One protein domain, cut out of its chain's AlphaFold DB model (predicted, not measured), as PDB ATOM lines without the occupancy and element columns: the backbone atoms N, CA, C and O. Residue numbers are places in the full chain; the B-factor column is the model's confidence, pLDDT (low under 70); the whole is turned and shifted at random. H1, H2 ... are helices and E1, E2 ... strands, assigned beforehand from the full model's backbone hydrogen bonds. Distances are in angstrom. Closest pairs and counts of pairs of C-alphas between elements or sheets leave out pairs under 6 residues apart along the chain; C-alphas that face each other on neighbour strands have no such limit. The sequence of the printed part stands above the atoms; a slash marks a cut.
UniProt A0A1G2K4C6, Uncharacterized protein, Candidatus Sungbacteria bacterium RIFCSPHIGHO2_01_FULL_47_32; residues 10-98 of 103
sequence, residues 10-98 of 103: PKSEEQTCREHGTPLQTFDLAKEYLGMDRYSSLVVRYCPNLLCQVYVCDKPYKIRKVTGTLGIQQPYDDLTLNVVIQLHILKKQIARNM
ATOM      1  N   PRO A  10     338.677 627.937 470.444       66.44
ATOM      2  CA  PRO A  10     337.973 628.853 469.577       66.44
ATOM      3  C   PRO A  10     336.688 629.260 470.280       66.44
ATOM      4  O   PRO A  10     335.933 628.395 470.727       66.44
ATOM      5  N   LYS A  11     336.430 630.568 470.348       65.75
ATOM      6  CA  LYS A  11     335.222 631.112 470.982       65.75
ATOM      7  C   LYS A  11     333.949 630.427 470.477       65.75
ATOM      8  O   LYS A  11     333.014 630.263 471.243       65.75
ATOM      9  N   SER A  12     333.951 629.971 469.222       74.12
ATOM     10  CA  SER A  12     332.855 629.218 468.617       74.12
ATOM     11  C   SER A  12     332.552 627.894 469.322       74.12
ATOM     12  O   SER A  12     331.392 627.547 469.444       74.12
ATOM     13  N   GLU A  13     333.548 627.146 469.798       73.38
ATOM     14  CA  GLU A  13     333.329 625.817 470.397       73.38
ATOM     15  C   GLU A  13     332.821 625.920 471.833       73.38
ATOM     16  O   GLU A  13     331.871 625.231 472.200       73.38
ATOM     17  N   GLU A  14     333.404 626.826 472.625       77.12
ATOM     18  CA  GLU A  14     332.879 627.152 473.955       77.12
ATOM     19  C   GLU A  14     331.463 627.713 473.870       77.12
ATOM     20  O   GLU A  14     330.600 627.321 474.653       77.12
ATOM     21  N   GLN A  15     331.219 628.609 472.910       79.19
ATOM     22  CA  GLN A  15     329.903 629.190 472.698       79.19
ATOM     23  C   GLN A  15     328.880 628.122 472.305       79.19
ATOM     24  O   GLN A  15     327.841 628.048 472.951       79.19
ATOM     25  N   THR A  16     329.185 627.248 471.337       79.75
ATOM     26  CA  THR A  16     328.283 626.154 470.950       79.75
ATOM     27  C   THR A  16     327.967 625.243 472.137       79.75
ATOM     28  O   THR A  16     326.803 624.970 472.406       79.75
ATOM     29  N   CYS A  17     328.960 624.806 472.912       80.69
ATOM     30  CA  CYS A  17     328.686 623.944 474.067       80.69
ATOM     31  C   CYS A  17     327.825 624.637 475.124       80.69
ATOM     32  O   CYS A  17     326.862 624.052 475.626       80.69
ATOM     33  N   ARG A  18     328.117 625.915 475.397       83.06
ATOM     34  CA  ARG A  18     327.361 626.736 476.344       83.06
ATOM     35  C   ARG A  18     325.917 626.966 475.901       83.06
ATOM     36  O   ARG A  18     325.026 626.867 476.737       83.06
ATOM     37  N   GLU A  19     325.681 627.248 474.620       84.50
ATOM     38  CA  GLU A  19     324.337 627.419 474.042       84.50
ATOM     39  C   GLU A  19     323.489 626.152 474.187       84.50
ATOM     40  O   GLU A  19     322.288 626.229 474.435       84.50
ATOM     41  N   HIS A  20     324.126 624.985 474.122       80.19
ATOM     42  CA  HIS A  20     323.475 623.695 474.324       80.19
ATOM     43  C   HIS A  20     323.490 623.204 475.785       80.19
ATOM     44  O   HIS A  20     323.095 622.070 476.053       80.19
ATOM     45  N   GLY A  21     323.936 624.029 476.741       79.81
ATOM     46  CA  GLY A  21     323.918 623.703 478.171       79.81
ATOM     47  C   GLY A  21     324.878 622.585 478.588       79.81
ATOM     48  O   GLY A  21     324.665 621.951 479.619       79.81
ATOM     49  N   THR A  22     325.931 622.331 477.808       80.44
ATOM     50  CA  THR A  22     326.928 621.286 478.089       80.44
ATOM     51  C   THR A  22     328.323 621.891 478.277       80.44
ATOM     52  O   THR A  22     328.658 622.889 477.636       80.44
ATOM     53  N   PRO A  23     329.166 621.339 479.166       79.25
ATOM     54  CA  PRO A  23     330.529 621.826 479.330       79.25
ATOM     55  C   PRO A  23     331.422 621.337 478.184       79.25
ATOM     56  O   PRO A  23     331.399 620.158 477.827       79.25
ATOM     57  N   LEU A  24     332.259 622.230 477.651       82.19
ATOM     58  CA  LEU A  24     333.352 621.837 476.766       82.19
ATOM     59  C   LEU A  24     334.473 621.221 477.608       82.19
ATOM     60  O   LEU A  24     335.079 621.892 478.443       82.19
ATOM     61  N   GLN A  25     334.766 619.952 477.372       81.00
ATOM     62  CA  GLN A  25     335.842 619.230 478.037       81.00
ATOM     63  C   GLN A  25     337.097 619.250 477.163       81.00
ATOM     64  O   GLN A  25     337.013 619.099 475.943       81.00
ATOM     65  N   THR A  26     338.266 619.445 477.778       79.00
ATOM     66  CA  THR A  26     339.561 619.421 477.085       79.00
ATOM     67  C   THR A  26     340.446 618.341 477.688       79.00
ATOM     68  O   THR A  26     340.713 618.357 478.885       79.00
ATOM     69  N   PHE A  27     340.930 617.440 476.842       77.62
ATOM     70  CA  PHE A  27     341.828 616.351 477.206       77.62
ATOM     71  C   PHE A  27     343.174 616.554 476.514       77.62
ATOM     72  O   PHE A  27     343.213 616.847 475.318       77.62
ATOM     73  N   ASP A  28     344.268 616.387 477.253       75.12
ATOM     74  CA  ASP A  28     345.625 616.386 476.703       75.12
ATOM     75  C   ASP A  28     346.163 614.955 476.707       75.12
ATOM     76  O   ASP A  28     346.340 614.337 477.757       75.12
ATOM     77  N   LEU A  29     346.381 614.410 475.515       72.81
ATOM     78  CA  LEU A  29     346.982 613.103 475.312       72.81
ATOM     79  C   LEU A  29     348.450 613.311 474.954       72.81
ATOM     80  O   LEU A  29     348.797 613.706 473.834       72.81
ATOM     81  N   ALA A  30     349.321 613.048 475.926       66.44
ATOM     82  CA  ALA A  30     350.760 613.154 475.745       66.44
ATOM     83  C   ALA A  30     351.253 612.195 474.648       66.44
ATOM     84  O   ALA A  30     350.765 611.072 474.509       66.44
ATOM     85  N   LYS A  31     352.270 612.628 473.891       64.44
ATOM     86  CA  LYS A  31     352.887 611.862 472.788       64.44
ATOM     87  C   LYS A  31     353.303 610.429 473.149       64.44
ATOM     88  O   LYS A  31     353.322 609.571 472.271       64.44
ATOM     89  N   GLU A  32     353.618 610.177 474.419       60.38
ATOM     90  CA  GLU A  32     354.058 608.878 474.945       60.38
ATOM     91  C   GLU A  32     352.998 607.790 474.746       60.38
ATOM     92  O   GLU A  32     353.337 606.648 474.455       60.38
ATOM     93  N   TYR A  33     351.718 608.162 474.792       57.41
ATOM     94  CA  TYR A  33     350.590 607.252 474.583       57.41
ATOM     95  C   TYR A  33     350.197 607.101 473.110       57.41
ATOM     96  O   TYR A  33     349.279 606.356 472.779       57.41
ATOM     97  N   LEU A  34     350.856 607.842 472.220       56.91
ATOM     98  CA  LEU A  34     350.421 608.020 470.837       56.91
ATOM     99  C   LEU A  34     351.399 607.433 469.818       56.91
ATOM    100  O   LEU A  34     351.049 607.340 468.640       56.91
ATOM    101  N   GLY A  35     352.617 607.075 470.241       56.25
ATOM    102  CA  GLY A  35     353.662 606.558 469.352       56.25
ATOM    103  C   GLY A  35     354.008 607.517 468.205       56.25
ATOM    104  O   GLY A  35     354.436 607.083 467.141       56.25
ATOM    105  N   MET A  36     353.748 608.819 468.376       61.44
ATOM    106  CA  MET A  36     353.949 609.829 467.340       61.44
ATOM    107  C   MET A  36     355.181 610.676 467.655       61.44
ATOM    108  O   MET A  36     355.108 611.586 468.476       61.44
ATOM    109  N   ASP A  37     356.283 610.455 466.936       61.25
ATOM    110  CA  ASP A  37     357.501 611.274 467.079       61.25
ATOM    111  C   ASP A  37     357.339 612.704 466.544       61.25
ATOM    112  O   ASP A  37     358.058 613.623 466.937       61.25
ATOM    113  N   ARG A  38     356.375 612.911 465.639       62.72
ATOM    114  CA  ARG A  38     356.200 614.179 464.917       62.72
ATOM    115  C   ARG A  38     355.506 615.273 465.735       62.72
ATOM    116  O   ARG A  38     355.706 616.445 465.440       62.72
ATOM    117  N   TYR A  39     354.700 614.908 466.732       65.81
ATOM    118  CA  TYR A  39     353.836 615.831 467.477       65.81
ATOM    119  C   TYR A  39     354.140 615.769 468.974       65.81
ATOM    120  O   TYR A  39     354.538 614.731 469.494       65.81
ATOM    121  N   SER A  40     353.959 616.882 469.689       65.69
ATOM    122  CA  SER A  40     354.261 616.938 471.129       65.69
ATOM    123  C   SER A  40     353.108 616.444 471.999       65.69
ATOM    124  O   SER A  40     353.355 615.809 473.022       65.69
ATOM    125  N   SER A  41     351.868 616.697 471.581       70.56
ATOM    126  CA  SER A  41     350.665 616.131 472.192       70.56
ATOM    127  C   SER A  41     349.466 616.205 471.243       70.56
ATOM    128  O   SER A  41     349.512 616.893 470.213       70.56
ATOM    129  N   LEU A  42     348.399 615.482 471.584       75.19
ATOM    130  CA  LEU A  42     347.076 615.653 470.995       75.19
ATOM    131  C   LEU A  42     346.148 616.307 472.008       75.19
ATOM    132  O   LEU A  42     345.970 615.805 473.110       75.19
ATOM    133  N   VAL A  43     345.500 617.385 471.591       78.25
ATOM    134  CA  VAL A  43     344.453 618.033 472.375       78.25
ATOM    135  C   VAL A  43     343.117 617.575 471.823       78.25
ATOM    136  O   VAL A  43     342.869 617.713 470.624       78.25
ATOM    137  N   VAL A  44     342.249 617.042 472.675       79.00
ATOM    138  CA  VAL A  44     340.877 616.701 472.300       79.00
ATOM    139  C   VAL A  44     339.917 617.631 472.995       79.00
ATOM    140  O   VAL A  44     339.975 617.799 474.209       79.00
ATOM    141  N   ARG A  45     339.022 618.226 472.214       81.38
ATOM    142  CA  ARG A  45     337.917 619.024 472.726       81.38
ATOM    143  C   ARG A  45     336.617 618.315 472.455       81.38
ATOM    144  O   ARG A  45     336.308 618.002 471.302       81.38
ATOM    145  N   TYR A  46     335.886 618.060 473.525       81.75
ATOM    146  CA  TYR A  46     334.709 617.222 473.514       81.75
ATOM    147  C   TYR A  46     333.522 617.945 474.137       81.75
ATOM    148  O   TYR A  46     333.615 618.554 475.200       81.75
ATOM    149  N   CYS A  47     332.409 617.866 473.428       82.12
ATOM    150  CA  CYS A  47     331.118 618.405 473.775       82.12
ATOM    151  C   CYS A  47     330.100 617.277 473.568       82.12
ATOM    152  O   CYS A  47     329.872 616.874 472.416       82.12
ATOM    153  N   PRO A  48     329.533 616.724 474.649       78.50
ATOM    154  CA  PRO A  48     328.599 615.608 474.577       78.50
ATOM    155  C   PRO A  48     327.497 615.820 473.527       78.50
ATOM    156  O   PRO A  48     326.854 616.865 473.506       78.50
ATOM    157  N   ASN A  49     327.286 614.831 472.648       71.81
ATOM    158  CA  ASN A  49     326.269 614.831 471.575       71.81
ATOM    159  C   ASN A  49     326.363 615.961 470.530       71.81
ATOM    160  O   ASN A  49     325.426 616.158 469.757       71.81
ATOM    161  N   LEU A  50     327.469 616.709 470.491       73.62
ATOM    162  CA  LEU A  50     327.600 617.889 469.628       73.62
ATOM    163  C   LEU A  50     328.905 617.888 468.845       73.62
ATOM    164  O   LEU A  50     328.917 618.070 467.627       73.62
ATOM    165  N   LEU A  51     330.023 617.711 469.547       74.06
ATOM    166  CA  LEU A  51     331.334 617.985 468.987       74.06
ATOM    167  C   LEU A  51     332.396 617.081 469.602       74.06
ATOM    168  O   LEU A  51     332.519 616.972 470.815       74.06
ATOM    169  N   CYS A  52     333.255 616.520 468.760       76.88
ATOM    170  CA  CYS A  52     334.556 616.037 469.196       76.88
ATOM    171  C   CYS A  52     335.597 616.371 468.142       76.88
ATOM    172  O   CYS A  52     335.522 615.898 467.003       76.88
ATOM    173  N   GLN A  53     336.556 617.210 468.523       76.88
ATOM    174  CA  GLN A  53     337.636 617.668 467.661       76.88
ATOM    175  C   GLN A  53     338.985 617.292 468.251       76.88
ATOM    176  O   GLN A  53     339.221 617.465 469.444       76.88
ATOM    177  N   VAL A  54     339.881 616.818 467.387       75.94
ATOM    178  CA  VAL A  54     341.250 616.464 467.748       75.94
ATOM    179  C   VAL A  54     342.210 617.419 467.050       75.94
ATOM    180  O   VAL A  54     342.170 617.605 465.826       75.94
ATOM    181  N   TYR A  55     343.108 617.994 467.837       75.56
ATOM    182  CA  TYR A  55     344.174 618.869 467.384       75.56
ATOM    183  C   TYR A  55     345.525 618.246 467.703       75.56
ATOM    184  O   TYR A  55     345.689 617.592 468.727       75.56
ATOM    185  N   VAL A  56     346.512 618.494 466.848       75.56
ATOM    186  CA  VAL A  56     347.922 618.251 467.166       75.56
ATOM    187  C   VAL A  56     348.550 619.522 467.686       75.56
ATOM    188  O   VAL A  56     348.319 620.600 467.138       75.56
ATOM    189  N   CYS A  57     349.380 619.380 468.711       71.75
ATOM    190  CA  CYS A  57     350.271 620.428 469.170       71.75
ATOM    191  C   CYS A  57     351.680 620.168 468.615       71.75
ATOM    192  O   CYS A  57     352.372 619.235 469.038       71.75
ATOM    193  N   ASP A  58     352.098 620.992 467.652       69.44
ATOM    194  CA  ASP A  58     353.484 621.058 467.183       69.44
ATOM    195  C   ASP A  58     354.281 622.021 468.067       69.44
ATOM    196  O   ASP A  58     353.841 623.142 468.344       69.44
ATOM    197  N   LYS A  59     355.491 621.627 468.474       59.75
ATOM    198  CA  LYS A  59     356.410 622.540 469.163       59.75
ATOM    199  C   LYS A  59     356.858 623.682 468.228       59.75
ATOM    200  O   LYS A  59     357.154 623.412 467.064       59.75
ATOM    201  N   PRO A  60     356.977 624.929 468.725       55.56
ATOM    202  CA  PRO A  60     356.533 625.420 470.024       55.56
ATOM    203  C   PRO A  60     355.174 626.123 469.858       55.56
ATOM    204  O   PRO A  60     355.132 627.307 469.547       55.56
ATOM    205  N   TYR A  61     354.066 625.410 470.090       58.81
ATOM    206  CA  TYR A  61     352.705 625.957 470.255       58.81
ATOM    207  C   TYR A  61     351.864 626.205 468.991       58.81
ATOM    208  O   TYR A  61     350.903 626.973 469.035       58.81
ATOM    209  N   LYS A  62     352.137 625.529 467.866       62.00
ATOM    210  CA  LYS A  62     351.188 625.534 466.737       62.00
ATOM    211  C   LYS A  62     350.166 624.414 466.913       62.00
ATOM    212  O   LYS A  62     350.459 623.254 466.630       62.00
ATOM    213  N   ILE A  63     348.961 624.776 467.354       67.94
ATOM    214  CA  ILE A  63     347.816 623.864 467.360       67.94
ATOM    215  C   ILE A  63     347.230 623.799 465.948       67.94
ATOM    216  O   ILE A  63     346.834 624.820 465.387       67.94
ATOM    217  N   ARG A  64     347.164 622.598 465.365       69.50
ATOM    218  CA  ARG A  64     346.513 622.360 464.069       69.50
ATOM    219  C   ARG A  64     345.396 621.342 464.224       69.50
ATOM    220  O   ARG A  64     345.580 620.308 464.858       69.50
ATOM    221  N   LYS A  65     344.242 621.614 463.621       66.44
ATOM    222  CA  LYS A  65     343.122 620.667 463.567       66.44
ATOM    223  C   LYS A  65     343.499 619.479 462.679       66.44
ATOM    224  O   LYS A  65     343.931 619.680 461.547       66.44
ATOM    225  N   VAL A  66     343.358 618.253 463.187       63.50
ATOM    226  CA  VAL A  66     343.762 617.019 462.472       63.50
ATOM    227  C   VAL A  66     342.578 616.145 462.091       63.50
ATOM    228  O   VAL A  66     342.661 615.339 461.158       63.50
ATOM    229  N   THR A  67     341.453 616.300 462.779       60.28
ATOM    230  CA  THR A  67     340.232 615.561 462.471       60.28
ATOM    231  C   THR A  67     339.072 616.501 462.173       60.28
ATOM    232  O   THR A  67     338.977 617.611 462.701       60.28
ATOM    233  N   GLY A  68     338.168 616.029 461.314       54.78
ATOM    234  CA  GLY A  68     336.797 616.525 461.296       54.78
ATOM    235  C   GLY A  68     336.067 616.125 462.580       54.78
ATOM    236  O   GLY A  68     336.601 615.376 463.402       54.78
ATOM    237  N   THR A  69     334.856 616.645 462.747       54.59
ATOM    238  CA  THR A  69     333.971 616.302 463.862       54.59
ATOM    239  C   THR A  69     333.731 614.794 463.871       54.59
ATOM    240  O   THR A  69     333.219 614.249 462.893       54.59
ATOM    241  N   LEU A  70     334.111 614.103 464.950       60.03
ATOM    242  CA  LEU A  70     333.605 612.750 465.171       60.03
ATOM    243  C   LEU A  70     332.122 612.900 465.509       60.03
ATOM    244  O   LEU A  70     331.782 613.614 466.450       60.03
ATOM    245  N   GLY A  71     331.245 612.301 464.705       56.19
ATOM    246  CA  GLY A  71     329.819 612.270 465.008       56.19
ATOM    247  C   GLY A  71     329.608 611.455 466.277       56.19
ATOM    248  O   GLY A  71     329.816 610.244 466.268       56.19
ATOM    249  N   ILE A  72     329.248 612.123 467.369       63.16
ATOM    250  CA  ILE A  72     328.977 611.481 468.653       63.16
ATOM    251  C   ILE A  72     327.467 611.388 468.801       63.16
ATOM    252  O   ILE A  72     326.798 612.395 469.002       63.16
ATOM    253  N   GLN A  73     326.937 610.176 468.634       61.59
ATOM    254  CA  GLN A  73     325.502 609.902 468.763       61.59
ATOM    255  C   GLN A  73     325.056 609.762 470.222       61.59
ATOM    256  O   GLN A  73     323.877 609.935 470.513       61.59
ATOM    257  N   GLN A  74     325.982 609.416 471.119       68.44
ATOM    258  CA  GLN A  74     325.729 609.238 472.545       68.44
ATOM    259  C   GLN A  74     326.910 609.772 473.351       68.44
ATOM    260  O   GLN A  74     328.052 609.635 472.904       68.44
ATOM    261  N   PRO A  75     326.668 610.356 474.531       72.12
ATOM    262  CA  PRO A  75     327.732 610.926 475.321       72.12
ATOM    263  C   PRO A  75     328.594 609.800 475.897       72.12
ATOM    264  O   PRO A  75     328.092 608.904 476.570       72.12
ATOM    265  N   TYR A  76     329.894 609.849 475.631       75.06
ATOM    266  CA  TYR A  76     330.866 608.982 476.285       75.06
ATOM    267  C   TYR A  76     331.200 609.523 477.676       75.06
ATOM    268  O   TYR A  76     331.341 610.739 477.841       75.06
ATOM    269  N   ASP A  77     331.352 608.624 478.649       79.12
ATOM    270  CA  ASP A  77     332.099 608.912 479.874       79.12
ATOM    271  C   ASP A  77     333.598 609.088 479.562       79.12
ATOM    272  O   ASP A  77     334.072 608.687 478.495       79.12
ATOM    273  N   ASP A  78     334.352 609.673 480.494       69.69
ATOM    274  CA  ASP A  78     335.762 610.034 480.299       69.69
ATOM    275  C   ASP A  78     336.647 608.842 479.887       69.69
ATOM    276  O   ASP A  78     337.543 608.991 479.047       69.69
ATOM    277  N   LEU A  79     336.398 607.648 480.442       74.94
ATOM    278  CA  LEU A  79     337.175 606.448 480.130       74.94
ATOM    279  C   LEU A  79     336.847 605.955 478.720       74.94
ATOM    280  O   LEU A  79     337.760 605.736 477.916       74.94
ATOM    281  N   THR A  80     335.558 605.826 478.399       76.81
ATOM    282  CA  THR A  80     335.110 605.413 477.064       76.81
ATOM    283  C   THR A  80     335.578 606.398 475.998       76.81
ATOM    284  O   THR A  80     336.057 605.986 474.941       76.81
ATOM    285  N   LEU A  81     335.521 607.700 476.282       74.88
ATOM    286  CA  LEU A  81     335.995 608.744 475.384       74.88
ATOM    287  C   LEU A  81     337.491 608.579 475.088       74.88
ATOM    288  O   LEU A  81     337.889 608.607 473.922       74.88
ATOM    289  N   ASN A  82     338.311 608.356 476.118       71.19
ATOM    290  CA  ASN A  82     339.749 608.139 475.959       71.19
ATOM    291  C   ASN A  82     340.035 606.913 475.071       71.19
ATOM    292  O   ASN A  82     340.792 607.009 474.104       71.19
ATOM    293  N   VAL A  83     339.354 605.789 475.322       73.75
ATOM    294  CA  VAL A  83     339.479 604.567 474.508       73.75
ATOM    295  C   VAL A  83     339.066 604.814 473.054       73.75
ATOM    296  O   VAL A  83     339.795 604.440 472.134       73.75
ATOM    297  N   VAL A  84     337.931 605.479 472.819       75.56
ATOM    298  CA  VAL A  84     337.437 605.795 471.468       75.56
ATOM    299  C   VAL A  84     338.424 606.686 470.714       75.56
ATOM    300  O   VAL A  84     338.702 606.438 469.536       75.56
ATOM    301  N   ILE A  85     338.988 607.697 471.380       73.00
ATOM    302  CA  ILE A  85     340.002 608.577 470.794       73.00
ATOM    303  C   ILE A  85     341.245 607.770 470.405       73.00
ATOM    304  O   ILE A  85     341.699 607.869 469.262       73.00
ATOM    305  N   GLN A  86     341.770 606.945 471.316       71.12
ATOM    306  CA  GLN A  86     342.947 606.110 471.059       71.12
ATOM    307  C   GLN A  86     342.709 605.132 469.901       71.12
ATOM    308  O   GLN A  86     343.536 605.047 468.992       71.12
ATOM    309  N   LEU A  87     341.551 604.465 469.861       71.44
ATOM    310  CA  LEU A  87     341.164 603.579 468.759       71.44
ATOM    311  C   LEU A  87     341.051 604.328 467.428       71.44
ATOM    312  O   LEU A  87     341.471 603.809 466.392       71.44
ATOM    313  N   HIS A  88     340.515 605.551 467.424       72.12
ATOM    314  CA  HIS A  88     340.419 606.353 466.205       72.12
ATOM    315  C   HIS A  88     341.802 606.757 465.675       72.12
ATOM    316  O   HIS A  88     342.047 606.705 464.465       72.12
ATOM    317  N   ILE A  89     342.714 607.136 466.573       69.31
ATOM    318  CA  ILE A  89     344.103 607.462 466.233       69.31
ATOM    319  C   ILE A  89     344.803 606.228 465.668       69.31
ATOM    320  O   ILE A  89     345.360 606.304 464.571       69.31
ATOM    321  N   LEU A  90     344.697 605.088 466.355       67.38
ATOM    322  CA  LEU A  90     345.264 603.819 465.914       67.38
ATOM    323  C   LEU A  90     344.718 603.418 464.537       67.38
ATOM    324  O   LEU A  90     345.490 603.111 463.635       67.38
ATOM    325  N   LYS A  91     343.399 603.519 464.316       69.56
ATOM    326  CA  LYS A  91     342.771 603.254 463.012       69.56
ATOM    327  C   LYS A  91     343.336 604.153 461.909       69.56
ATOM    328  O   LYS A  91     343.613 603.664 460.816       69.56
ATOM    329  N   LYS A  92     343.526 605.455 462.165       67.56
ATOM    330  CA  LYS A  92     344.141 606.376 461.190       67.56
ATOM    331  C   LYS A  92     345.613 606.056 460.927       67.56
ATOM    332  O   LYS A  92     346.052 606.204 459.790       67.56
ATOM    333  N   GLN A  93     346.370 605.643 461.942       65.75
ATOM    334  CA  GLN A  93     347.767 605.226 461.786       65.75
ATOM    335  C   GLN A  93     347.872 603.936 460.970       65.75
ATOM    336  O   GLN A  93     348.627 603.902 460.005       65.75
ATOM    337  N   ILE A  94     347.059 602.923 461.288       65.06
ATOM    338  CA  ILE A  94     346.961 601.684 460.509       65.06
ATOM    339  C   ILE A  94     346.593 602.014 459.065       65.06
ATOM    340  O   ILE A  94     347.283 601.567 458.162       65.06
ATOM    341  N   ALA A  95     345.582 602.857 458.829       64.12
ATOM    342  CA  ALA A  95     345.211 603.266 457.475       64.12
ATOM    343  C   ALA A  95     346.369 603.958 456.734       64.12
ATOM    344  O   ALA A  95     346.621 603.639 455.580       64.12
ATOM    345  N   ARG A  96     347.113 604.863 457.386       60.88
ATOM    346  CA  ARG A  96     348.301 605.504 456.789       60.88
ATOM    347  C   ARG A  96     349.408 604.498 456.462       60.88
ATOM    348  O   ARG A  96     349.979 604.579 455.383       60.88
ATOM    349  N   ASN A  97     349.684 603.559 457.362       60.53
ATOM    350  CA  ASN A  97     350.726 602.548 457.175       60.53
ATOM    351  C   ASN A  97     350.322 601.485 456.140       60.53
ATOM    352  O   ASN A  97     351.168 601.012 455.392       60.53
ATOM    353  N   MET A  98     349.036 601.134 456.067       57.25
ATOM    354  CA  MET A  98     348.496 600.186 455.085       57.25
ATOM    355  C   MET A  98     348.410 600.771 453.675       57.25
ATOM    356  O   MET A  98     348.502 600.021 452.710       57.25
TER     357      MET A  98
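What this domain is: This is residues 10 to 98 of the 103 residues of an uncharacterized protein of Candidatus Sungbacteria bacterium RIFCSPHIGHO2_01_FULL_47_32 (UniProt A0A1G2K4C6). A twisted antiparallel sheet of four strands has the long helix H2 running slantwise over one of its faces, while the short helix H1 is over the opposite face at the end of the sheet where E2 ends. The strands follow each other as successive hairpins, and the long link of residues 66 to 77 leads from the edge strand E4 to H2, which begins on the E1 side. The printed part has 89 residues, with two named helices and four named strands along the chain as H1 E1 E2 E3 E4 H2, and the sheet's order is E1 - E2 - E3 - E4. The class is mixed, helices and strands. The whole is compact, with a radius of gyration of the C-alphas of 13.3 A and spans of 38 by 28 by 20 A.

Where its parts are: H1 is residues 11 to 19, 11.9 A from first to last C-alpha, and begins with C-alpha 11 at (335.222, 631.112, 470.982). E1 is residues 25 to 30, 16.3 A long, and E2 is residues 41 to 47, 19.7 A long. E3, the longest strand, is residues 51 to 58, 22.4 A long, from C-alpha 51 at (331.334, 617.985, 468.987). E4 is residues 62 to 65, 9.9 A long. H2 is residues 78 to 98, 29.9 A long, and ends with C-alpha 98 at (348.496, 600.186, 455.085).

How they stand to each other: The sheet is a meander, each strand the antiparallel neighbour of the one before, with E1 and E4 as its edge strands. It is twisted, its C-alphas lying up to 4.4 A off its best plane. E1 and E2 form a hairpin with directions at 161 degrees; N 27 and O 44 are within hydrogen-bond range at 2.8 A. In the hairpin E2 and E3, at 163 degrees, N 45 and O 53 are 2.9 A apart. In the hairpin E3 and E4, at 146 degrees, N 56 and O 64 are 2.8 A apart. H1 is on the sheet over E2 at a height of 9.5 A, along the strands, at 17 degrees to E2 on the local plane. The closest C-alphas of H1 and E2, those of Cys 17 and Cys 47, are 6.1 A apart. H2 is on the opposite face at a height of 9.9 A, over E1 and E2, and slantwise to the strands, at 50 degrees to E1 on the local plane. H1 and H2 are apart. In H1 and H2 every O i to N i+4 pair is within hydrogen-bond range.

The domain as a whole: The two C-alphas farthest apart, those of Gly 21 and Met 98, are 41.1 A apart. The printed part has no cut. The link from E4 to H2, 12 residues, is long. The mean pLDDT of the printed part is 70.3, and 41 residues are under 70, among them residues 30 to 40, 58 to 74 and 89 to 98.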